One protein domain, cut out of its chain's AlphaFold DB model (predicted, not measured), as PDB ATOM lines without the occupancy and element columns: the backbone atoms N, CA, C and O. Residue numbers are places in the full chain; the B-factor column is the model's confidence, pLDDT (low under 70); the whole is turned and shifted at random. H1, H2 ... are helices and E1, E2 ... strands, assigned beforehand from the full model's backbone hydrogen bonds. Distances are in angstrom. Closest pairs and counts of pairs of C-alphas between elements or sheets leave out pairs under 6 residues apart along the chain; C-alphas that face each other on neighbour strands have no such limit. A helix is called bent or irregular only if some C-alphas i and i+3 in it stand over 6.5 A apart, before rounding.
ATOM      1  N   ALA A 124     195.118 248.072 296.541       77.50
ATOM      2  CA  ALA A 124     196.370 247.941 295.789       77.50
ATOM      3  C   ALA A 124     196.163 248.017 294.261       77.50
ATOM      4  O   ALA A 124     196.862 248.764 293.570       77.50
ATOM      5  N   ARG A 125     195.156 247.303 293.735       76.12
ATOM      6  CA  ARG A 125     194.778 247.317 292.309       76.12
ATOM      7  C   ARG A 125     194.259 248.693 291.895       76.12
ATOM      8  O   ARG A 125     194.646 249.208 290.848       76.12
ATOM      9  N   ILE A 126     193.433 249.316 292.731       79.44
ATOM     10  CA  ILE A 126     192.841 250.633 292.465       79.44
ATOM     11  C   ILE A 126     193.914 251.731 292.422       79.44
ATOM     12  O   ILE A 126     193.921 252.542 291.492       79.44
ATOM     13  N   ARG A 127     194.886 251.705 293.345       88.94
ATOM     14  CA  ARG A 127     196.057 252.601 293.326       88.94
ATOM     15  C   ARG A 127     196.881 252.428 292.047       88.94
ATOM     16  O   ARG A 127     197.262 253.434 291.452       88.94
ATOM     17  N   GLN A 128     197.097 251.193 291.581       85.75
ATOM     18  CA  GLN A 128     197.805 250.933 290.321       85.75
ATOM     19  C   GLN A 128     197.047 251.473 289.096       85.75
ATOM     20  O   GLN A 128     197.667 252.085 288.228       85.75
ATOM     21  N   VAL A 129     195.718 251.333 289.010       82.94
ATOM     22  CA  VAL A 129     194.983 251.869 287.845       82.94
ATOM     23  C   VAL A 129     194.877 253.398 287.880       82.94
ATOM     24  O   VAL A 129     195.071 254.038 286.846       82.94
ATOM     25  N   MET A 130     194.666 254.011 289.054       87.12
ATOM     26  CA  MET A 130     194.736 255.476 289.201       87.12
ATOM     27  C   MET A 130     196.130 256.036 288.874       87.12
ATOM     28  O   MET A 130     196.237 257.180 288.433       87.12
ATOM     29  N   PHE A 131     197.189 255.250 289.082       89.94
ATOM     30  CA  PHE A 131     198.559 255.590 288.703       89.94
ATOM     31  C   PHE A 131     198.790 255.509 287.191       89.94
ATOM     32  O   PHE A 131     199.324 256.438 286.592       89.94
ATOM     33  N   GLU A 132     198.379 254.408 286.563       86.56
ATOM     34  CA  GLU A 132     198.609 254.179 285.137       86.56
ATOM     35  C   GLU A 132     197.726 255.050 284.234       86.56
ATOM     36  O   GLU A 132     198.191 255.477 283.178       86.56
ATOM     37  N   CYS A 133     196.466 255.294 284.625       86.56
ATOM     38  CA  CYS A 133     195.483 256.125 283.912       86.56
ATOM     39  C   CYS A 133     195.481 255.903 282.377       86.56
ATOM     40  O   CYS A 133     195.439 256.857 281.590       86.56
ATOM     41  N   LYS A 134     195.577 254.631 281.952       77.69
ATOM     42  CA  LYS A 134     195.679 254.207 280.538       77.69
ATOM     43  C   LYS A 134     194.487 254.679 279.700       77.69
ATOM     44  O   LYS A 134     194.675 255.114 278.567       77.69
ATOM     45  N   GLU A 135     193.296 254.638 280.288       75.38
ATOM     46  CA  GLU A 135     192.029 255.104 279.720       75.38
ATOM     47  C   GLU A 135     191.321 256.053 280.714       75.38
ATOM     48  O   GLU A 135     191.748 256.140 281.872       75.38
ATOM     49  N   PRO A 136     190.278 256.801 280.300       80.19
ATOM     50  CA  PRO A 136     189.471 257.607 281.214       80.19
ATOM     51  C   PRO A 136     188.785 256.747 282.285       80.19
ATOM     52  O   PRO A 136     188.104 255.773 281.976       80.19
ATOM     53  N   ILE A 137     188.945 257.135 283.547       82.44
ATOM     54  CA  ILE A 137     188.328 256.504 284.714       82.44
ATOM     55  C   ILE A 137     187.124 257.358 285.120       82.44
ATOM     56  O   ILE A 137     187.301 258.498 285.543       82.44
ATOM     57  N   GLU A 138     185.915 256.814 285.010       79.50
ATOM     58  CA  GLU A 138     184.676 257.435 285.502       79.50
ATOM     59  C   GLU A 138     184.240 256.764 286.806       79.50
ATOM     60  O   GLU A 138     183.962 255.562 286.815       79.50
ATOM     61  N   ILE A 139     184.193 257.545 287.888       79.88
ATOM     62  CA  ILE A 139     183.846 257.128 289.258       79.88
ATOM     63  C   ILE A 139     182.831 258.099 289.876       79.88
ATOM     64  O   ILE A 139     182.633 259.209 289.377       79.88
ATOM     65  N   SER A 140     182.189 257.699 290.969       79.25
ATOM     66  CA  SER A 140     181.407 258.607 291.816       79.25
ATOM     67  C   SER A 140     182.300 259.579 292.605       79.25
ATOM     68  O   SER A 140     183.514 259.383 292.737       79.25
ATOM     69  N   LEU A 141     181.702 260.641 293.155       79.19
ATOM     70  CA  LEU A 141     182.398 261.540 294.083       79.19
ATOM     71  C   LEU A 141     182.838 260.822 295.375       79.19
ATOM     72  O   LEU A 141     183.945 261.057 295.851       79.19
ATOM     73  N   GLU A 142     182.021 259.905 295.894       77.50
ATOM     74  CA  GLU A 142     182.307 259.123 297.106       77.50
ATOM     75  C   GLU A 142     183.502 258.171 296.919       77.50
ATOM     76  O   GLU A 142     184.418 258.138 297.743       77.50
ATOM     77  N   GLU A 143     183.574 257.464 295.788       79.81
ATOM     78  CA  GLU A 143     184.753 256.665 295.427       79.81
ATOM     79  C   GLU A 143     185.998 257.534 295.223       79.81
ATOM     80  O   GLU A 143     187.100 257.133 295.608       79.81
ATOM     81  N   PHE A 144     185.849 258.727 294.630       87.31
ATOM     82  CA  PHE A 144     186.965 259.662 294.509       87.31
ATOM     83  C   PHE A 144     187.502 260.020 295.899       87.31
ATOM     84  O   PHE A 144     188.702 259.897 296.131       87.31
ATOM     85  N   GLU A 145     186.644 260.414 296.839       85.56
ATOM     86  CA  GLU A 145     187.073 260.792 298.192       85.56
ATOM     87  C   GLU A 145     187.594 259.603 299.014       85.56
ATOM     88  O   GLU A 145     188.517 259.779 299.809       85.56
ATOM     89  N   THR A 146     187.113 258.387 298.743       85.25
ATOM     90  CA  THR A 146     187.591 257.139 299.364       85.25
ATOM     91  C   THR A 146     188.998 256.745 298.897       85.25
ATOM     92  O   THR A 146     189.877 256.477 299.719       85.25
ATOM     93  N   TYR A 147     189.248 256.706 297.584       86.56
ATOM     94  CA  TYR A 147     190.495 256.149 297.033       86.56
ATOM     95  C   TYR A 147     191.584 257.196 296.758       86.56
ATOM     96  O   TYR A 147     192.776 256.891 296.867       86.56
ATOM     97  N   TRP A 148     191.220 258.446 296.445       93.00
ATOM     98  CA  TRP A 148     192.189 259.506 296.136       93.00
ATOM     99  C   TRP A 148     193.218 259.788 297.256       93.00
ATOM    100  O   TRP A 148     194.397 259.985 296.928       93.00
ATOM    101  N   PRO A 149     192.874 259.742 298.564       93.44
ATOM    102  CA  PRO A 149     193.842 259.914 299.652       93.44
ATOM    103  C   PRO A 149     195.013 258.925 299.621       93.44
ATOM    104  O   PRO A 149     196.086 259.238 300.136       93.44
ATOM    105  N   PHE A 150     194.857 257.755 298.995       91.62
ATOM    106  CA  PHE A 150     195.906 256.736 298.899       91.62
ATOM    107  C   PHE A 150     196.830 256.894 297.674       91.62
ATOM    108  O   PHE A 150     197.846 256.197 297.582       91.62
ATOM    109  N   ILE A 151     196.527 257.827 296.758       91.50
ATOM    110  CA  ILE A 151     197.328 258.130 295.551       91.50
ATOM    111  C   ILE A 151     197.762 259.612 295.455       91.50
ATOM    112  O   ILE A 151     198.534 259.999 294.574       91.50
ATOM    113  N   ASP A 152     197.338 260.462 296.401       91.19
ATOM    114  CA  ASP A 152     197.655 261.904 296.481       91.19
ATOM    115  C   ASP A 152     199.164 262.239 296.488       91.19
ATOM    116  O   ASP A 152     199.599 263.379 296.260       91.19
ATOM    117  N   ASN A 153     200.004 261.249 296.787       90.88
ATOM    118  CA  ASN A 153     201.444 261.389 296.835       90.88
ATOM    119  C   ASN A 153     202.069 261.415 295.446       90.88
ATOM    120  O   ASN A 153     203.069 262.114 295.277       90.88
ATOM    121  N   VAL A 154     201.449 260.786 294.450       90.31
ATOM    122  CA  VAL A 154     201.859 260.890 293.044       90.31
ATOM    123  C   VAL A 154     201.584 262.295 292.499       90.31
ATOM    124  O   VAL A 154     202.415 262.856 291.784       90.31
ATOM    125  N   TRP A 155     200.451 262.898 292.868       90.81
ATOM    126  CA  TRP A 155     199.879 264.036 292.142       90.81
ATOM    127  C   TRP A 155     200.162 265.418 292.751       90.81
ATOM    128  O   TRP A 155     200.275 265.599 293.963       90.81
ATOM    129  N   VAL A 156     200.244 266.439 291.893       89.38
ATOM    130  CA  VAL A 156     200.349 267.855 292.281       89.38
ATOM    131  C   VAL A 156     199.376 268.691 291.450       89.38
ATOM    132  O   VAL A 156     199.586 268.877 290.249       89.38
ATOM    133  N   LYS A 157     198.335 269.225 292.099       90.25
ATOM    134  CA  LYS A 157     197.349 270.145 291.504       90.25
ATOM    135  C   LYS A 157     198.041 271.415 290.993       90.25
ATOM    136  O   LYS A 157     198.908 271.951 291.681       90.25
ATOM    137  N   GLN A 158     197.694 271.863 289.786       88.19
ATOM    138  CA  GLN A 158     198.268 273.056 289.146       88.19
ATOM    139  C   GLN A 158     197.269 274.210 289.037       88.19
ATOM    140  O   GLN A 158     197.620 275.348 289.330       88.19
ATOM    141  N   ARG A 159     196.049 273.918 288.576       87.38
ATOM    142  CA  ARG A 159     194.974 274.889 288.333       87.38
ATOM    143  C   ARG A 159     193.612 274.197 288.404       87.38
ATOM    144  O   ARG A 159     193.544 272.980 288.211       87.38
ATOM    145  N   SER A 160     192.574 274.997 288.607       89.69
ATOM    146  CA  SER A 160     191.164 274.608 288.558       89.69
ATOM    147  C   SER A 160     190.428 275.538 287.601       89.69
ATOM    148  O   SER A 160     190.647 276.747 287.644       89.69
ATOM    149  N   ASN A 161     189.545 274.984 286.776       86.12
ATOM    150  CA  ASN A 161     188.650 275.733 285.899       86.12
ATOM    151  C   ASN A 161     187.204 275.317 286.214       86.12
ATOM    152  O   ASN A 161     186.917 274.125 286.176       86.12
ATOM    153  N   SER A 162     186.296 276.255 286.481       83.62
ATOM    154  CA  SER A 162     184.853 275.984 286.597       83.62
ATOM    155  C   SER A 162     184.102 276.348 285.310       83.62
ATOM    156  O   SER A 162     184.563 277.179 284.520       83.62
ATOM    157  N   SER A 163     182.940 275.730 285.081       80.25
ATOM    158  CA  SER A 163     181.982 276.183 284.067       80.25
ATOM    159  C   SER A 163     181.297 277.488 284.503       80.25
ATOM    160  O   SER A 163     181.271 277.833 285.685       80.25
ATOM    161  N   LYS A 164     180.706 278.220 283.548       63.91
ATOM    162  CA  LYS A 164     179.959 279.463 283.835       63.91
ATOM    163  C   LYS A 164     178.708 279.250 284.697       63.91
ATOM    164  O   LYS A 164     178.214 280.209 285.274       63.91
ATOM    165  N   GLU A 165     178.216 278.018 284.758       65.31
ATOM    166  CA  GLU A 165     176.979 277.618 285.440       65.31
ATOM    167  C   GLU A 165     177.269 276.860 286.751       65.31
ATOM    168  O   GLU A 165     176.366 276.311 287.363       65.31
ATOM    169  N   GLY A 166     178.535 276.779 287.184       61.22
ATOM    170  CA  GLY A 166     178.948 276.082 288.408       61.22
ATOM    171  C   GLY A 166     179.047 274.557 288.276       61.22
ATOM    172  O   GLY A 166     180.046 273.996 288.711       61.22
ATOM    173  N   HIS A 167     178.090 273.916 287.590       68.00
ATOM    174  CA  HIS A 167     177.883 272.457 287.465       68.00
ATOM    175  C   HIS A 167     179.068 271.584 286.989       68.00
ATOM    176  O   HIS A 167     178.922 270.371 286.844       68.00
ATOM    177  N   CYS A 168     180.238 272.149 286.687       79.38
ATOM    178  CA  CYS A 168     181.420 271.378 286.315       79.38
ATOM    179  C   CYS A 168     182.709 272.063 286.781       79.38
ATOM    180  O   CYS A 168     182.938 273.239 286.481       79.38
ATOM    181  N   THR A 169     183.586 271.315 287.454       86.44
ATOM    182  CA  THR A 169     184.925 271.770 287.859       86.44
ATOM    183  C   THR A 169     186.007 270.839 287.311       86.44
ATOM    184  O   THR A 169     185.953 269.624 287.458       86.44
ATOM    185  N   THR A 170     187.009 271.395 286.629       88.81
ATOM    186  CA  THR A 170     188.135 270.654 286.042       88.81
ATOM    187  C   THR A 170     189.439 271.037 286.727       88.81
ATOM    188  O   THR A 170     189.977 272.125 286.510       88.81
ATOM    189  N   ASP A 171     189.981 270.111 287.510       92.19
ATOM    190  CA  ASP A 171     191.307 270.205 288.109       92.19
ATOM    191  C   ASP A 171     192.371 269.588 287.195       92.19
ATOM    192  O   ASP A 171     192.194 268.495 286.661       92.19
ATOM    193  N   TYR A 172     193.523 270.245 287.058       90.06
ATOM    194  CA  TYR A 172     194.681 269.690 286.348       90.06
ATOM    195  C   TYR A 172     195.787 269.304 287.336       90.06
ATOM    196  O   TYR A 172     196.242 270.142 288.122       90.06
ATOM    197  N   TYR A 173     196.270 268.064 287.252       91.75
ATOM    198  CA  TYR A 173     197.347 267.513 288.074       91.75
ATOM    199  C   TYR A 173     198.523 267.029 287.212       91.75
ATOM    200  O   TYR A 173     198.361 266.589 286.075       91.75
ATOM    201  N   MET A 174     199.728 267.061 287.784       89.44
ATOM    202  CA  MET A 174     200.933 266.456 287.202       89.44
ATOM    203  C   MET A 174     201.647 265.558 288.212       89.44
ATOM    204  O   MET A 174     201.511 265.762 289.421       89.44
ATOM    205  N   CYS A 175     202.440 264.607 287.718       89.12
ATOM    206  CA  CYS A 175     203.321 263.800 288.556       89.12
ATOM    207  C   CYS A 175     204.312 264.677 289.348       89.12
ATOM    208  O   CYS A 175     204.933 265.605 288.815       89.12
ATOM    209  N   ARG A 176     204.502 264.355 290.632       87.25
ATOM    210  CA  ARG A 176     205.356 265.089 291.577       87.25
ATOM    211  C   ARG A 176     206.824 265.177 291.153       87.25
ATOM    212  O   ARG A 176     207.477 266.163 291.492       87.25
ATOM    213  N   LEU A 177     207.329 264.211 290.380       80.06
ATOM    214  CA  LEU A 177     208.719 264.184 289.901       80.06
ATOM    215  C   LEU A 177     208.996 265.136 288.720       80.06
ATOM    216  O   LEU A 177     210.114 265.195 288.218       80.06
ATOM    217  N   CYS A 207     209.395 263.151 285.330       81.44
ATOM    218  CA  CYS A 207     208.165 262.538 284.837       81.44
ATOM    219  C   CYS A 207     207.254 263.608 284.228       81.44
ATOM    220  O   CYS A 207     207.020 264.645 284.848       81.44
ATOM    221  N   ASN A 208     206.732 263.366 283.022       83.94
ATOM    222  CA  ASN A 208     205.816 264.279 282.327       83.94
ATOM    223  C   ASN A 208     204.387 263.717 282.211       83.94
ATOM    224  O   ASN A 208     203.643 264.108 281.311       83.94
ATOM    225  N   PHE A 209     204.002 262.815 283.119       88.56
ATOM    226  CA  PHE A 209     202.636 262.306 283.180       88.56
ATOM    227  C   PHE A 209     201.704 263.329 283.850       88.56
ATOM    228  O   PHE A 209     202.046 263.925 284.881       88.56
ATOM    229  N   GLN A 210     200.553 263.581 283.229       91.06
ATOM    230  CA  GLN A 210     199.603 264.630 283.603       91.06
ATOM    231  C   GLN A 210     198.165 264.159 283.382       91.06
ATOM    232  O   GLN A 210     197.846 263.601 282.332       91.06
ATOM    233  N   ILE A 211     197.279 264.470 284.325       92.62
ATOM    234  CA  ILE A 211     195.858 264.101 284.299       92.62
ATOM    235  C   ILE A 211     194.977 265.333 284.531       92.62
ATOM    236  O   ILE A 211     195.373 266.277 285.221       92.62
ATOM    237  N   LYS A 212     193.774 265.313 283.965       92.62
ATOM    238  CA  LYS A 212     192.652 266.158 284.370       92.62
ATOM    239  C   LYS A 212     191.696 265.327 285.226       92.62
ATOM    240  O   LYS A 212     191.498 264.146 284.955       92.62
ATOM    241  N   VAL A 213     191.102 265.955 286.229       92.00
ATOM    242  CA  VAL A 213     190.010 265.415 287.041       92.00
ATOM    243  C   VAL A 213     188.830 266.350 286.821       92.00
ATOM    244  O   VAL A 213     188.866 267.500 287.254       92.00
ATOM    245  N   VAL A 214     187.834 265.888 286.074       88.38
ATOM    246  CA  VAL A 214     186.599 266.629 285.795       88.38
ATOM    247  C   VAL A 214     185.543 266.140 286.773       88.38
ATOM    248  O   VAL A 214     185.251 264.953 286.779       88.38
ATOM    249  N   ARG A 215     184.981 267.025 287.589       86.75
ATOM    250  CA  ARG A 215     183.834 266.750 288.458       86.75
ATOM    251  C   ARG A 215     182.600 267.392 287.847       86.75
ATOM    252  O   ARG A 215     182.678 268.545 287.421       86.75
ATOM    253  N   PHE A 216     181.491 266.668 287.818       80.62
ATOM    254  CA  PHE A 216     180.202 267.156 287.343       80.62
ATOM    255  C   PHE A 216     179.189 267.112 288.490       80.62
ATOM    256  O   PHE A 216     179.038 266.080 289.137       80.62
ATOM    257  N   GLU A 217     178.515 268.232 288.736       68.81
ATOM    258  CA  GLU A 217     177.569 268.428 289.838       68.81
ATOM    259  C   GLU A 217     176.152 268.584 289.266       68.81
ATOM    260  O   GLU A 217     175.737 269.662 288.832       68.81
ATOM    261  N   GLY A 218     175.421 267.468 289.249       61.06
ATOM    262  CA  GLY A 218     174.029 267.361 288.808       61.06
ATOM    263  C   GLY A 218     173.268 266.344 289.662       61.06
ATOM    264  O   GLY A 218     173.633 266.113 290.809       61.06
ATOM    265  N   ALA A 219     172.241 265.692 289.103       48.59
ATOM    266  CA  ALA A 219     171.445 264.686 289.827       48.59
ATOM    267  C   ALA A 219     172.264 263.483 290.350       48.59
ATOM    268  O   ALA A 219     171.849 262.827 291.299       48.59
ATOM    269  N   TYR A 220     173.435 263.227 289.757       56.31
ATOM    270  CA  TYR A 220     174.448 262.299 290.254       56.31
ATOM    271  C   TYR A 220     175.824 262.966 290.119       56.31
ATOM    272  O   TYR A 220     176.194 263.387 289.020       56.31
ATOM    273  N   SER A 221     176.581 263.066 291.216       75.06
ATOM    274  CA  SER A 221     177.907 263.702 291.215       75.06
ATOM    275  C   SER A 221     178.990 262.730 290.748       75.06
ATOM    276  O   SER A 221     179.354 261.793 291.466       75.06
ATOM    277  N   THR A 222     179.513 262.949 289.542       78.94
ATOM    278  CA  THR A 222     180.492 262.061 288.891       78.94
ATOM    279  C   THR A 222     181.854 262.724 288.731       78.94
ATOM    280  O   THR A 222     181.976 263.950 288.661       78.94
ATOM    281  N   VAL A 223     182.905 261.904 288.680       84.56
ATOM    282  CA  VAL A 223     184.292 262.343 288.544       84.56
ATOM    283  C   VAL A 223     185.006 261.535 287.457       84.56
ATOM    284  O   VAL A 223     185.202 260.328 287.582       84.56
ATOM    285  N   THR A 224     185.435 262.213 286.393       85.50
ATOM    286  CA  THR A 224     186.229 261.641 285.298       85.50
ATOM    287  C   THR A 224     187.705 262.002 285.466       85.50
ATOM    288  O   THR A 224     188.107 263.148 285.240       85.50
ATOM    289  N   ILE A 225     188.538 261.021 285.809       89.69
ATOM    290  CA  ILE A 225     190.000 261.138 285.790       89.69
ATOM    291  C   ILE A 225     190.488 260.705 284.404       89.69
ATOM    292  O   ILE A 225     190.259 259.575 283.990       89.69
ATOM    293  N   ALA A 226     191.161 261.582 283.661       88.44
ATOM    294  CA  ALA A 226     191.651 261.260 282.322       88.44
ATOM    295  C   ALA A 226     193.013 261.894 282.039       88.44
ATOM    296  O   ALA A 226     193.297 263.018 282.456       88.44
ATOM    297  N   ARG A 227     193.851 261.206 281.262       90.62
ATOM    298  CA  ARG A 227     195.161 261.712 280.843       90.62
ATOM    299  C   ARG A 227     195.031 263.003 280.023       90.62
ATOM    300  O   ARG A 227     194.212 263.100 279.109       90.62
ATOM    301  N   THR A 228     195.865 263.996 280.316       87.25
ATOM    302  CA  THR A 228     195.879 265.275 279.586       87.25
ATOM    303  C   THR A 228     196.517 265.094 278.196       87.25
ATOM    304  O   THR A 228     197.563 264.443 278.094       87.25
ATOM    305  N   PRO A 229     195.959 265.674 277.114       78.56
ATOM    306  CA  PRO A 229     196.621 265.710 275.808       78.56
ATOM    307  C   PRO A 229     198.032 266.319 275.899       78.56
ATOM    308  O   PRO A 229     198.229 267.334 276.562       78.56
ATOM    309  N   GLY A 230     199.025 265.683 275.267       73.12
ATOM    310  CA  GLY A 230     200.444 266.069 275.378       73.12
ATOM    311  C   GLY A 230     201.195 265.526 276.610       73.12
ATOM    312  O   GLY A 230     202.379 265.814 276.778       73.12
ATOM    313  N   SER A 231     200.543 264.731 277.467       84.12
ATOM    314  CA  SER A 231     201.192 263.937 278.528       84.12
ATOM    315  C   SER A 231     202.024 262.777 277.960       84.12
ATOM    316  O   SER A 231     201.717 262.260 276.883       84.12
ATOM    317  N   SER A 232     203.018 262.290 278.718       81.00
ATOM    318  CA  SER A 232     203.633 260.981 278.437       81.00
ATOM    319  C   SER A 232     202.598 259.848 278.528       81.00
ATOM    320  O   SER A 232     201.595 259.973 279.232       81.00
ATOM    321  N   HIS A 233     202.836 258.746 277.805       79.12
ATOM    322  CA  HIS A 233     201.935 257.583 277.779       79.12
ATOM    323  C   HIS A 233     202.055 256.665 279.003       79.12
ATOM    324  O   HIS A 233     201.115 255.935 279.291       79.12
ATOM    325  N   VAL A 234     203.178 256.729 279.719       82.06
ATOM    326  CA  VAL A 234     203.440 256.012 280.974       82.06
ATOM    327  C   VAL A 234     204.177 256.927 281.956       82.06
ATOM    328  O   VAL A 234     204.725 257.971 281.564       82.06
ATOM    329  N   HIS A 235     204.194 256.537 283.228       84.94
ATOM    330  CA  HIS A 235     205.120 257.073 284.222       84.94
ATOM    331  C   HIS A 235     206.557 256.583 283.961       84.94
ATOM    332  O   HIS A 235     206.775 255.545 283.343       84.94
ATOM    333  N   SER A 236     207.550 257.340 284.435       84.56
ATOM    334  CA  SER A 236     208.989 257.024 284.325       84.56
ATOM    335  C   SER A 236     209.553 256.345 285.585       84.56
ATOM    336  O   SER A 236     210.751 256.391 285.847       84.56
ATOM    337  N   HIS A 237     208.663 255.780 286.402       84.88
ATOM    338  CA  HIS A 237     208.910 255.172 287.709       84.88
ATOM    339  C   HIS A 237     207.686 254.325 288.102       84.88
ATOM    340  O   HIS A 237     206.649 254.394 287.440       84.88
ATOM    341  N   ASP A 238     207.786 253.583 289.201       85.69
ATOM    342  CA  ASP A 238     206.705 252.800 289.809       85.69
ATOM    343  C   ASP A 238     206.032 253.540 290.991       85.69
ATOM    344  O   ASP A 238     206.360 254.695 291.309       85.69
ATOM    345  N   LEU A 239     205.069 252.877 291.642       86.19
ATOM    346  CA  LEU A 239     204.469 253.339 292.899       86.19
ATOM    347  C   LEU A 239     205.448 253.254 294.076       86.19
ATOM    348  O   LEU A 239     205.515 254.188 294.876       86.19
ATOM    349  N   ASP A 240     206.234 252.178 294.149       85.62
ATOM    350  CA  ASP A 240     207.209 251.901 295.209       85.62
ATOM    351  C   ASP A 240     208.177 253.085 295.412       85.62
ATOM    352  O   ASP A 240     208.409 253.532 296.539       85.62
ATOM    353  N   TYR A 241     208.687 253.669 294.322       85.94
ATOM    354  CA  TYR A 241     209.542 254.855 294.340       85.94
ATOM    355  C   TYR A 241     208.835 256.085 294.933       85.94
ATOM    356  O   TYR A 241     209.442 256.828 295.710       85.94
ATOM    357  N   ILE A 242     207.554 256.314 294.615       84.69
ATOM    358  CA  ILE A 242     206.791 257.445 295.167       84.69
ATOM    359  C   ILE A 242     206.459 257.218 296.640       84.69
ATOM    360  O   ILE A 242     206.732 258.109 297.446       84.69
ATOM    361  N   ASP A 243     205.946 256.042 297.008       85.88
ATOM    362  CA  ASP A 243     205.608 255.692 298.392       85.88
ATOM    363  C   ASP A 243     206.844 255.783 299.305       85.88
ATOM    364  O   ASP A 243     206.759 256.290 300.429       85.88
ATOM    365  N   LYS A 244     208.028 255.418 298.793       84.31
ATOM    366  CA  LYS A 244     209.340 255.622 299.434       84.31
ATOM    367  C   LYS A 244     209.710 257.099 299.619       84.31
ATOM    368  O   LYS A 244     210.325 257.442 300.632       84.31
ATOM    369  N   VAL A 245     209.355 257.972 298.673       82.25
ATOM    370  CA  VAL A 245     209.730 259.402 298.637       82.25
ATOM    371  C   VAL A 245     208.772 260.317 299.417       82.25
ATOM    372  O   VAL A 245     209.257 261.260 300.055       82.25
ATOM    373  N   LYS A 246     207.455 260.063 299.374       85.31
ATOM    374  CA  LYS A 246     206.392 260.762 300.126       85.31
ATOM    375  C   LYS A 246     205.237 259.786 300.399       85.31
ATOM    376  O   LYS A 246     204.683 259.221 299.462       85.31
ATOM    377  N   ARG A 247     204.805 259.664 301.658       89.31
ATOM    378  CA  ARG A 247     203.593 258.903 302.021       89.31
ATOM    379  C   ARG A 247     202.329 259.559 301.445       89.31
ATOM    380  O   ARG A 247     202.282 260.786 301.289       89.31
ATOM    381  N   ASN A 248     201.329 258.738 301.142       90.88
ATOM    382  CA  ASN A 248     199.970 259.174 300.820       90.88
ATOM    383  C   ASN A 248     199.222 259.652 302.087       90.88
ATOM    384  O   ASN A 248     199.705 259.440 303.203       90.88
ATOM    385  N   SER A 249     198.095 260.352 301.937       90.12
ATOM    386  CA  SER A 249     197.334 260.884 303.077       90.12
ATOM    387  C   SER A 249     196.438 259.850 303.765       90.12
ATOM    388  O   SER A 249     196.284 259.952 304.980       90.12
ATOM    389  N   GLY A 250     195.937 258.835 303.049       87.56
ATOM    390  CA  GLY A 250     195.075 257.774 303.595       87.56
ATOM    391  C   GLY A 250     195.757 256.930 304.680       87.56
ATOM    392  O   GLY A 250     195.300 256.887 305.819       87.56
ATOM    393  N   LEU A 251     196.938 256.369 304.393       90.44
ATOM    394  CA  LEU A 251     197.761 255.656 305.387       90.44
ATOM    395  C   LEU A 251     198.113 256.538 306.603       90.44
ATOM    396  O   LEU A 251     198.234 256.070 307.736       90.44
ATOM    397  N   MET A 252     198.290 257.838 306.365       91.56
ATOM    398  CA  MET A 252     198.591 258.831 307.396       91.56
ATOM    399  C   MET A 252     197.334 259.316 308.147       91.56
ATOM    400  O   MET A 252     197.464 260.137 309.059       91.56
ATOM    401  N   GLU A 253     196.136 258.847 307.787       89.31
ATOM    402  CA  GLU A 253     194.892 259.049 308.539       89.31
ATOM    403  C   GLU A 253     194.697 257.952 309.590       89.31
ATOM    404  O   GLU A 253     194.409 258.280 310.737       89.31
ATOM    405  N   PHE A 254     194.980 256.679 309.276       90.69
ATOM    406  CA  PHE A 254     195.010 255.608 310.290       90.69
ATOM    407  C   PHE A 254     195.943 255.986 311.457       90.69
ATOM    408  O   PHE A 254     195.549 256.002 312.621       90.69
ATOM    409  N   ALA A 255     197.158 256.452 311.139       88.50
ATOM    410  CA  ALA A 255     198.133 256.935 312.122       88.50
ATOM    411  C   ALA A 255     197.689 258.193 312.904       88.50
ATOM    412  O   ALA A 255     198.319 258.555 313.902       88.50
ATOM    413  N   ARG A 256     196.647 258.893 312.436       88.50
ATOM    414  CA  ARG A 256     196.079 260.095 313.057       88.50
ATOM    415  C   ARG A 256     194.918 259.744 313.978       88.50
ATOM    416  O   ARG A 256     194.940 260.201 315.115       88.50
ATOM    417  N   LYS A 257     193.989 258.891 313.536       88.94
ATOM    418  CA  LYS A 257     192.892 258.353 314.358       88.94
ATOM    419  C   LYS A 257     193.430 257.746 315.660       88.94
ATOM    420  O   LYS A 257     193.001 258.135 316.743       88.94
ATOM    421  N   GLU A 258     194.474 256.921 315.578       88.06
ATOM    422  CA  GLU A 258     195.087 256.306 316.766       88.06
ATOM    423  C   GLU A 258     195.925 257.276 317.607       88.06
ATOM    424  O   GLU A 258     196.053 257.104 318.818       88.06
ATOM    425  N   ALA A 259     196.468 258.335 316.999       85.44
ATOM    426  CA  ALA A 259     197.133 259.391 317.755       85.44
ATOM    427  C   ALA A 259     196.140 260.194 318.605       85.44
ATOM    428  O   ALA A 259     196.468 260.516 319.742       85.44
ATOM    429  N   VAL A 260     194.939 260.471 318.081       86.56
ATOM    430  CA  VAL A 260     193.865 261.184 318.798       86.56
ATOM    431  C   VAL A 260     193.364 260.387 320.009       86.56
ATOM    432  O   VAL A 260     193.049 260.980 321.034       86.56
ATOM    433  N   LYS A 261     193.389 259.047 319.947       86.56
ATOM    434  CA  LYS A 261     193.123 258.157 321.097       86.56
ATOM    435  C   LYS A 261     194.227 258.171 322.176       86.56
ATOM    436  O   LYS A 261     194.117 257.460 323.167       86.56
ATOM    437  N   GLY A 262     195.306 258.939 321.995       82.25
ATOM    438  CA  GLY A 262     196.410 259.038 322.956       82.25
ATOM    439  C   GLY A 262     197.470 257.932 322.855       82.25
ATOM    440  O   GLY A 262     198.314 257.818 323.745       82.25
ATOM    441  N   TYR A 263     197.495 257.121 321.792       87.81
ATOM    442  CA  TYR A 263     198.484 256.044 321.687       87.81
ATOM    443  C   TYR A 263     199.906 256.534 321.357       87.81
ATOM    444  O   TYR A 263     200.141 257.450 320.563       87.81
ATOM    445  N   LEU A 264     200.902 255.864 321.945       85.56
ATOM    446  CA  LEU A 264     202.322 256.095 321.684       85.56
ATOM    447  C   LEU A 264     202.650 255.839 320.197       85.56
ATOM    448  O   LEU A 264     202.420 254.727 319.717       85.56
ATOM    449  N   PRO A 265     203.299 256.776 319.469       85.19
ATOM    450  CA  PRO A 265     203.628 256.602 318.045       85.19
ATOM    451  C   PRO A 265     204.473 255.364 317.715       85.19
ATOM    452  O   PRO A 265     204.385 254.824 316.616       85.19
ATOM    453  N   SER A 266     205.292 254.896 318.661       83.00
ATOM    454  CA  SER A 266     206.018 253.627 318.544       83.00
ATOM    455  C   SER A 266     205.110 252.405 318.679       83.00
ATOM    456  O   SER A 266     205.370 251.411 318.024       83.00
ATOM    457  N   SER A 267     204.043 252.477 319.477       85.94
ATOM    458  CA  SER A 267     203.066 251.394 319.617       85.94
ATOM    459  C   SER A 267     202.131 251.325 318.406       85.94
ATOM    460  O   SER A 267     201.942 250.236 317.880       85.94
ATOM    461  N   ILE A 268     201.665 252.475 317.892       87.38
ATOM    462  CA  ILE A 268     200.938 252.573 316.608       87.38
ATOM    463  C   ILE A 268     201.768 251.942 315.476       87.38
ATOM    464  O   ILE A 268     201.271 251.104 314.729       87.38
ATOM    465  N   TYR A 269     203.058 252.290 315.376       88.19
ATOM    466  CA  TYR A 269     203.937 251.710 314.359       88.19
ATOM    467  C   TYR A 269     204.135 250.196 314.536       88.19
ATOM    468  O   TYR A 269     204.066 249.472 313.548       88.19
ATOM    469  N   THR A 270     204.345 249.697 315.760       85.00
ATOM    470  CA  THR A 270     204.463 248.246 315.990       85.00
ATOM    471  C   THR A 270     203.166 247.509 315.645       85.00
ATOM    472  O   THR A 270     203.242 246.447 315.038       85.00
ATOM    473  N   LYS A 271     201.989 248.086 315.928       84.31
ATOM    474  CA  LYS A 271     200.694 247.525 315.508       84.31
ATOM    475  C   LYS A 271     200.547 247.448 313.985       84.31
ATOM    476  O   LYS A 271     200.148 246.407 313.482       84.31
ATOM    477  N   PHE A 272     200.963 248.474 313.234       87.88
ATOM    478  CA  PHE A 272     201.016 248.393 311.763       87.88
ATOM    479  C   PHE A 272     201.921 247.259 311.242       87.88
ATOM    480  O   PHE A 272     201.716 246.791 310.128       87.88
ATOM    481  N   GLN A 273     202.929 246.817 312.006       84.69
ATOM    482  CA  GLN A 273     203.777 245.678 311.625       84.69
ATOM    483  C   GLN A 273     203.148 244.307 311.953       84.69
ATOM    484  O   GLN A 273     203.681 243.299 311.499       84.69
ATOM    485  N   GLU A 274     202.032 244.243 312.695       85.56
ATOM    486  CA  GLU A 274     201.257 242.997 312.852       85.56
ATOM    487  C   GLU A 274     200.408 242.680 311.605       85.56
ATOM    488  O   GLU A 274     200.067 241.521 311.382       85.56
ATOM    489  N   GLU A 275     200.121 243.680 310.760       85.25
ATOM    490  CA  GLU A 275     199.269 243.571 309.562       85.25
ATOM    491  C   GLU A 275     200.047 243.929 308.270       85.25
ATOM    492  O   GLU A 275     199.684 244.873 307.559       85.25
ATOM    493  N   PRO A 276     201.149 243.219 307.941       83.31
ATOM    494  CA  PRO A 276     202.087 243.635 306.895       83.31
ATOM    495  C   PRO A 276     201.470 243.682 305.491       83.31
ATOM    496  O   PRO A 276     201.850 244.536 304.694       83.31
ATOM    497  N   GLU A 277     200.512 242.803 305.186       83.56
ATOM    498  CA  GLU A 277     199.832 242.746 303.886       83.56
ATOM    499  C   GLU A 277     198.975 244.001 303.668       83.56
ATOM    500  O   GLU A 277     199.264 244.787 302.763       83.56
ATOM    501  N   LYS A 278     198.031 244.275 304.583       84.81
ATOM    502  CA  LYS A 278     197.229 245.513 304.596       84.81
ATOM    503  C   LYS A 278     198.102 246.772 304.551       84.81
ATOM    504  O   LYS A 278     197.793 247.734 303.841       84.81
ATOM    505  N   LEU A 279     199.216 246.776 305.290       87.19
ATOM    506  CA  LEU A 279     200.164 247.889 305.289       87.19
ATOM    507  C   LEU A 279     200.814 248.093 303.911       87.19
ATOM    508  O   LEU A 279     200.998 249.237 303.497       87.19
ATOM    509  N   ILE A 280     201.166 247.024 303.193       86.50
ATOM    510  CA  ILE A 280     201.755 247.103 301.848       86.50
ATOM    511  C   ILE A 280     200.738 247.648 300.836       86.50
ATOM    512  O   ILE A 280     201.085 248.570 300.093       86.50
ATOM    513  N   GLU A 281     199.488 247.172 300.848       86.81
ATOM    514  CA  GLU A 281     198.411 247.669 299.971       86.81
ATOM    515  C   GLU A 281     198.225 249.192 300.085       86.81
ATOM    516  O   GLU A 281     198.189 249.914 299.081       86.81
ATOM    517  N   ALA A 282     198.210 249.693 301.326       87.12
ATOM    518  CA  ALA A 282     198.095 251.110 301.662       87.12
ATOM    519  C   ALA A 282     199.345 251.952 301.321       87.12
ATOM    520  O   ALA A 282     199.380 253.151 301.605       87.12
ATOM    521  N   GLY A 283     200.391 251.365 300.725       85.62
ATOM    522  CA  GLY A 283     201.646 252.052 300.385       85.62
ATOM    523  C   GLY A 283     202.609 252.208 301.565       85.62
ATOM    524  O   GLY A 283     203.560 252.989 301.527       85.62
ATOM    525  N   GLY A 284     202.369 251.465 302.642       86.69
ATOM    526  CA  GLY A 284     203.143 251.491 303.878       86.69
ATOM    527  C   GLY A 284     204.423 250.659 303.862       86.69
ATOM    528  O   GLY A 284     205.152 250.682 304.849       86.69
ATOM    529  N   LYS A 285     204.758 250.007 302.740       86.44
ATOM    530  CA  LYS A 285     205.985 249.209 302.527       86.44
ATOM    531  C   LYS A 285     207.287 249.911 302.950       86.44
ATOM    532  O   LYS A 285     208.231 249.261 303.383       86.44
ATOM    533  N   PHE A 286     207.337 251.242 302.841       87.19
ATOM    534  CA  PHE A 286     208.479 252.071 303.260       87.19
ATOM    535  C   PHE A 286     208.188 252.963 304.476       87.19
ATOM    536  O   PHE A 286     208.985 253.858 304.774       87.19
ATOM    537  N   CYS A 287     207.043 252.783 305.140       88.06
ATOM    538  CA  CYS A 287     206.627 253.569 306.298       88.06
ATOM    539  C   CYS A 287     207.566 253.336 307.488       88.06
ATOM    540  O   CYS A 287     208.144 252.265 307.645       88.06
ATOM    541  N   THR A 288     207.736 254.351 308.331       87.25
ATOM    542  CA  THR A 288     208.632 254.301 309.490       87.25
ATOM    543  C   THR A 288     207.958 254.875 310.732       87.25
ATOM    544  O   THR A 288     207.095 255.751 310.642       87.25
ATOM    545  N   VAL A 289     208.433 254.482 311.917       84.31
ATOM    546  CA  VAL A 289     208.012 255.083 313.199       84.31
ATOM    547  C   VAL A 289     208.202 256.608 313.236       84.31
ATOM    548  O   VAL A 289     207.501 257.312 313.963       84.31
ATOM    549  N   THR A 290     209.123 257.145 312.429       85.75
ATOM    550  CA  THR A 290     209.338 258.589 312.271       85.75
ATOM    551  C   THR A 290     208.187 259.258 311.519       85.75
ATOM    552  O   THR A 290     207.796 260.358 311.893       85.75
ATOM    553  N   ASP A 291     207.603 258.605 310.510       86.62
ATOM    554  CA  ASP A 291     206.457 259.143 309.763       86.62
ATOM    555  C   ASP A 291     205.222 259.243 310.667       86.62
ATOM    556  O   ASP A 291     204.635 260.319 310.794       86.62
ATOM    557  N   VAL A 292     204.915 258.160 311.394       86.25
ATOM    558  CA  VAL A 292     203.858 258.124 312.420       86.25
ATOM    559  C   VAL A 292     204.095 259.225 313.461       86.25
ATOM    560  O   VAL A 292     203.230 260.069 313.691       86.25
ATOM    561  N   ARG A 293     205.311 259.310 314.024       85.00
ATOM    562  CA  ARG A 293     205.686 260.350 314.999       85.00
ATOM    563  C   ARG A 293     205.505 261.772 314.461       85.00
ATOM    564  O   ARG A 293     205.130 262.641 315.249       85.00
ATOM    565  N   ASN A 294     205.768 262.013 313.176       86.38
ATOM    566  CA  ASN A 294     205.620 263.324 312.544       86.38
ATOM    567  C   ASN A 294     204.144 263.711 312.366       86.38
ATOM    568  O   ASN A 294     203.786 264.847 312.669       86.38
ATOM    569  N   VAL A 295     203.277 262.782 311.945       84.50
ATOM    570  CA  VAL A 295     201.828 263.039 311.830       84.50
ATOM    571  C   VAL A 295     201.219 263.327 313.200       84.50
ATOM    572  O   VAL A 295     200.590 264.369 313.389       84.50
ATOM    573  N   SER A 296     201.480 262.470 314.193       82.44
ATOM    574  CA  SER A 296     200.967 262.664 315.554       82.44
ATOM    575  C   SER A 296     201.566 263.897 316.256       82.44
ATOM    576  O   SER A 296     201.079 264.285 317.315       82.44
ATOM    577  N   ALA A 297     202.634 264.515 315.726       81.38
ATOM    578  CA  ALA A 297     203.269 265.674 316.358       81.38
ATOM    579  C   ALA A 297     202.395 266.931 316.311       81.38
ATOM    580  O   ALA A 297     202.376 267.665 317.293       81.38
ATOM    581  N   LYS A 298     201.650 267.165 315.220       77.88
ATOM    582  CA  LYS A 298     200.775 268.345 315.118       77.88
ATOM    583  C   LYS A 298     199.689 268.312 316.198       77.88
ATOM    584  O   LYS A 298     199.524 269.290 316.914       77.88
ATOM    585  N   TRP A 299     199.019 267.170 316.352       83.00
ATOM    586  CA  TRP A 299     197.978 266.985 317.365       83.00
ATOM    587  C   TRP A 299     198.538 267.075 318.794       83.00
ATOM    588  O   TRP A 299     197.979 267.797 319.612       83.00
ATOM    589  N   ARG A 300     199.702 266.467 319.080       80.62
ATOM    590  CA  ARG A 300     200.359 266.557 320.403       80.62
ATOM    591  C   ARG A 300     200.829 267.963 320.799       80.62
ATOM    592  O   ARG A 300     200.989 268.221 321.982       80.62
ATOM    593  N   ILE A 301     201.057 268.869 319.845       82.12
ATOM    594  CA  ILE A 301     201.332 270.291 320.139       82.12
ATOM    595  C   ILE A 301     200.048 271.026 320.566       82.12
ATOM    596  O   ILE A 301     200.121 272.022 321.276       82.12
ATOM    597  N   GLN A 302     198.882 270.534 320.140       81.12
ATOM    598  CA  GLN A 302     197.569 271.111 320.446       81.12
ATOM    599  C   GLN A 302     196.894 270.465 321.671       81.12
ATOM    600  O   GLN A 302     195.904 271.010 322.139       81.12
ATOM    601  N   ASN A 303     197.410 269.327 322.158       83.19
ATOM    602  CA  ASN A 303     196.862 268.546 323.277       83.19
ATOM    603  C   ASN A 303     198.014 268.047 324.195       83.19
ATOM    604  O   ASN A 303     198.328 266.849 324.198       83.19
ATOM    605  N   PRO A 304     198.771 268.946 324.861       78.44
ATOM    606  CA  PRO A 304     199.974 268.588 325.625       78.44
ATOM    607  C   PRO A 304     199.697 267.802 326.920       78.44
ATOM    608  O   PRO A 304     200.584 267.102 327.409       78.44
ATOM    609  N   GLU A 305     198.492 267.910 327.474       81.12
ATOM    610  CA  GLU A 305     198.029 267.230 328.692       81.12
ATOM    611  C   GLU A 305     197.707 265.734 328.511       81.12
ATOM    612  O   GLU A 305     197.655 264.996 329.498       81.12
ATOM    613  N   VAL A 306     197.535 265.244 327.275       81.19
ATOM    614  CA  VAL A 306     197.170 263.837 327.041       81.19
ATOM    615  C   VAL A 306     198.355 262.894 327.286       81.19
ATOM    616  O   VAL A 306     199.294 262.784 326.491       81.19
ATOM    617  N   LYS A 307     198.283 262.148 328.395       80.75
ATOM    618  CA  LYS A 307     199.259 261.120 328.780       80.75
ATOM    619  C   LYS A 307     199.248 259.951 327.788       80.75
ATOM    620  O   LYS A 307     198.299 259.175 327.747       80.75
ATOM    621  N   LEU A 308     200.338 259.790 327.038       83.44
ATOM    622  CA  LEU A 308     200.433 258.750 326.010       83.44
ATOM    623  C   LEU A 308     200.570 257.337 326.597       83.44
ATOM    624  O   LEU A 308     201.429 257.097 327.450       83.44
ATOM    625  N   VAL A 309     199.793 256.392 326.064       85.38
ATOM    626  CA  VAL A 309     199.762 254.979 326.490       85.38
ATOM    627  C   VAL A 309     200.193 254.020 325.367       85.38
ATOM    628  O   VAL A 309     200.086 254.359 324.185       85.38
ATOM    629  N   PRO A 310     200.736 252.827 325.674       83.81
ATOM    630  CA  PRO A 310     200.845 251.750 324.691       83.81
ATOM    631  C   PRO A 310     199.461 251.140 324.404       83.81
ATOM    632  O   PRO A 310     198.536 251.307 325.194       83.81
ATOM    633  N   HIS A 311     199.329 250.411 323.294       85.12
ATOM    634  CA  HIS A 311     198.195 249.500 323.097       85.12
ATOM    635  C   HIS A 311     198.269 248.329 324.089       85.12
ATOM    636  O   HIS A 311     199.341 247.998 324.602       85.12
ATOM    637  N   GLU A 312     197.144 247.654 324.304       77.88
ATOM    638  CA  GLU A 312     197.086 246.433 325.108       77.88
ATOM    639  C   GLU A 312     198.022 245.338 324.566       77.88
ATOM    640  O   GLU A 312     198.320 245.265 323.372       77.88
ATOM    641  N   GLY A 313     198.561 244.517 325.472       70.06
ATOM    642  CA  GLY A 313     199.602 243.535 325.150       70.06
ATOM    643  C   GLY A 313     200.994 244.123 324.868       70.06
ATOM    644  O   GLY A 313     201.935 243.356 324.660       70.06
ATOM    645  N   TYR A 314     201.174 245.451 324.900       77.12
ATOM    646  CA  TYR A 314     202.463 246.115 324.688       77.12
ATOM    647  C   TYR A 314     202.934 246.906 325.910       77.12
ATOM    648  O   TYR A 314     202.175 247.635 326.541       77.12
ATOM    649  N   THR A 315     204.231 246.830 326.206       78.38
ATOM    650  CA  THR A 315     204.868 247.594 327.287       78.38
ATOM    651  C   THR A 315     206.058 248.402 326.771       78.38
ATOM    652  O   THR A 315     206.677 248.074 325.756       78.38
ATOM    653  N   TYR A 316     206.370 249.507 327.452       71.31
ATOM    654  CA  TYR A 316     207.546 250.319 327.144       71.31
ATOM    655  C   TYR A 316     208.744 249.855 327.980       71.31
ATOM    656  O   TYR A 316     208.808 250.107 329.182       71.31
ATOM    657  N   GLN A 317     209.714 249.209 327.336       72.31
ATOM    658  CA  GLN A 317     210.949 248.766 327.971       72.31
ATOM    659  C   GLN A 317     212.077 249.766 327.686       72.31
ATOM    660  O   GLN A 317     212.471 250.000 326.539       72.31
ATOM    661  N   LYS A 318     212.614 250.371 328.750       52.44
ATOM    662  CA  LYS A 318     213.654 251.408 328.677       52.44
ATOM    663  C   LYS A 318     214.882 250.880 327.912       52.44
ATOM    664  O   LYS A 318     215.447 249.853 328.270       52.44
TER     665      LYS A 318
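Overview. This is residues 124 to 177 and 207 to 318 of the 1148 residues of the protein "2,5-diamino-6-(5-phospho-D-ribosylamino)pyrimidin-4(3H)-one reductase" of Aspergillus fumigatus Z5 (UniProt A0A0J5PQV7). Two lobes sit end to end: a strongly twisted five-stranded sheet with H1 and H2 on one face, and a cluster of three crossed helices, H4, H5 and H7. H3 and H6 lie between the lobes, and the last stretch, with E6, makes the far end of the helical lobe. The printed part has 166 residues with seven named helices and six named strands, in the order H1 E1 H2 E2 E3 E4 E5 H3 H4 H5 H6 H7 E6; the class is mixed, helices and strands. The sheet's order is E1 E5 E4 E3 E2, all antiparallel. The whole is only just loose, close to compact, with a radius of gyration of the C-alphas of 18.8 A, and elongated, spanning 59 by 35 by 23 A.

Along the chain. The sheet has E1, residues 137 to 140; E5, 222 to 227, 16.7 A long; E4, 210 to 216, 19.9 A; E3, 168 to 175, 23.3 A; and E2, 155 to 162, 20.0 A, which bends by 62 degrees at residue 158. H1, residues 124 to 132, begins at C-alpha 124 (196.370, 247.941, 295.789). H2 is residues 141 to 150, 15.1 A, irregular but only just: C-alphas 146 and 149 are 6.8 A apart. The other helices are H3, 239 to 245; H4, 251 to 260, 15.0 A; H5, 265 to 272; H6, 276 to 281; and H7, 289 to 302, 20.5 A. E6, residues 314 to 317, ends at C-alpha 317 (210.949, 248.766, 327.971).

Arrangement. N 137 and O 225 of E1 and E5 are within hydrogen-bond range at 2.8 A, as are N 224 and O 214 of the hairpin E4 and E5 at 2.8 A, N 171 and O 213 of E3 and E4 at 2.9 A, and N 158 and O 172 of the hairpin E2 and E3 at 2.8 A. H1 and H2 on the sheet make two layers, helices on one face of a sheet. H1 and H2 only just touch, with 3 pairs of C-alphas within 8 A, only at their ends; the closest C-alphas are those of Arg 127 and Phe 150, 6.9 A. H3 is close to H1 but not clearly touching, the closest C-alphas, Gln 128 and Leu 239, being 7.5 A apart. H6 is likewise close to H1, with C-alphas 124 and 281 closest at 4.7 A. H4 and H7 touch, C-alphas 259 and 296 closest at 5.5 A, at a steep tilt of 45 degrees, the same way. H5 touches H7, C-alphas 265 and 293 closest at 5.2 A, at a steep tilt of 49 degrees, opposite ways. H5 also touches H4, C-alphas 255 and 268 closest at 6.9 A. E6 pairs with no named strand. Every O i to N i+4 pair is within hydrogen-bond range in H1, H3, H5 and H6, against 4 of 6 in H2, 3 of 6 in H4 and 7 of 10 in H7.

Size, cuts and confidence. The two C-alphas farthest apart, Lys 164 and Lys 318, are 62.7 A apart. Residues 178 to 206 are not printed; C-alphas 177 and 207 are 5.4 A apart across the cut. The links E5 to H3 and H7 to E6 are long. Mean pLDDT of the printed part is 83.7; residues 164 to 167, 217 to 220 and 318 are under 70.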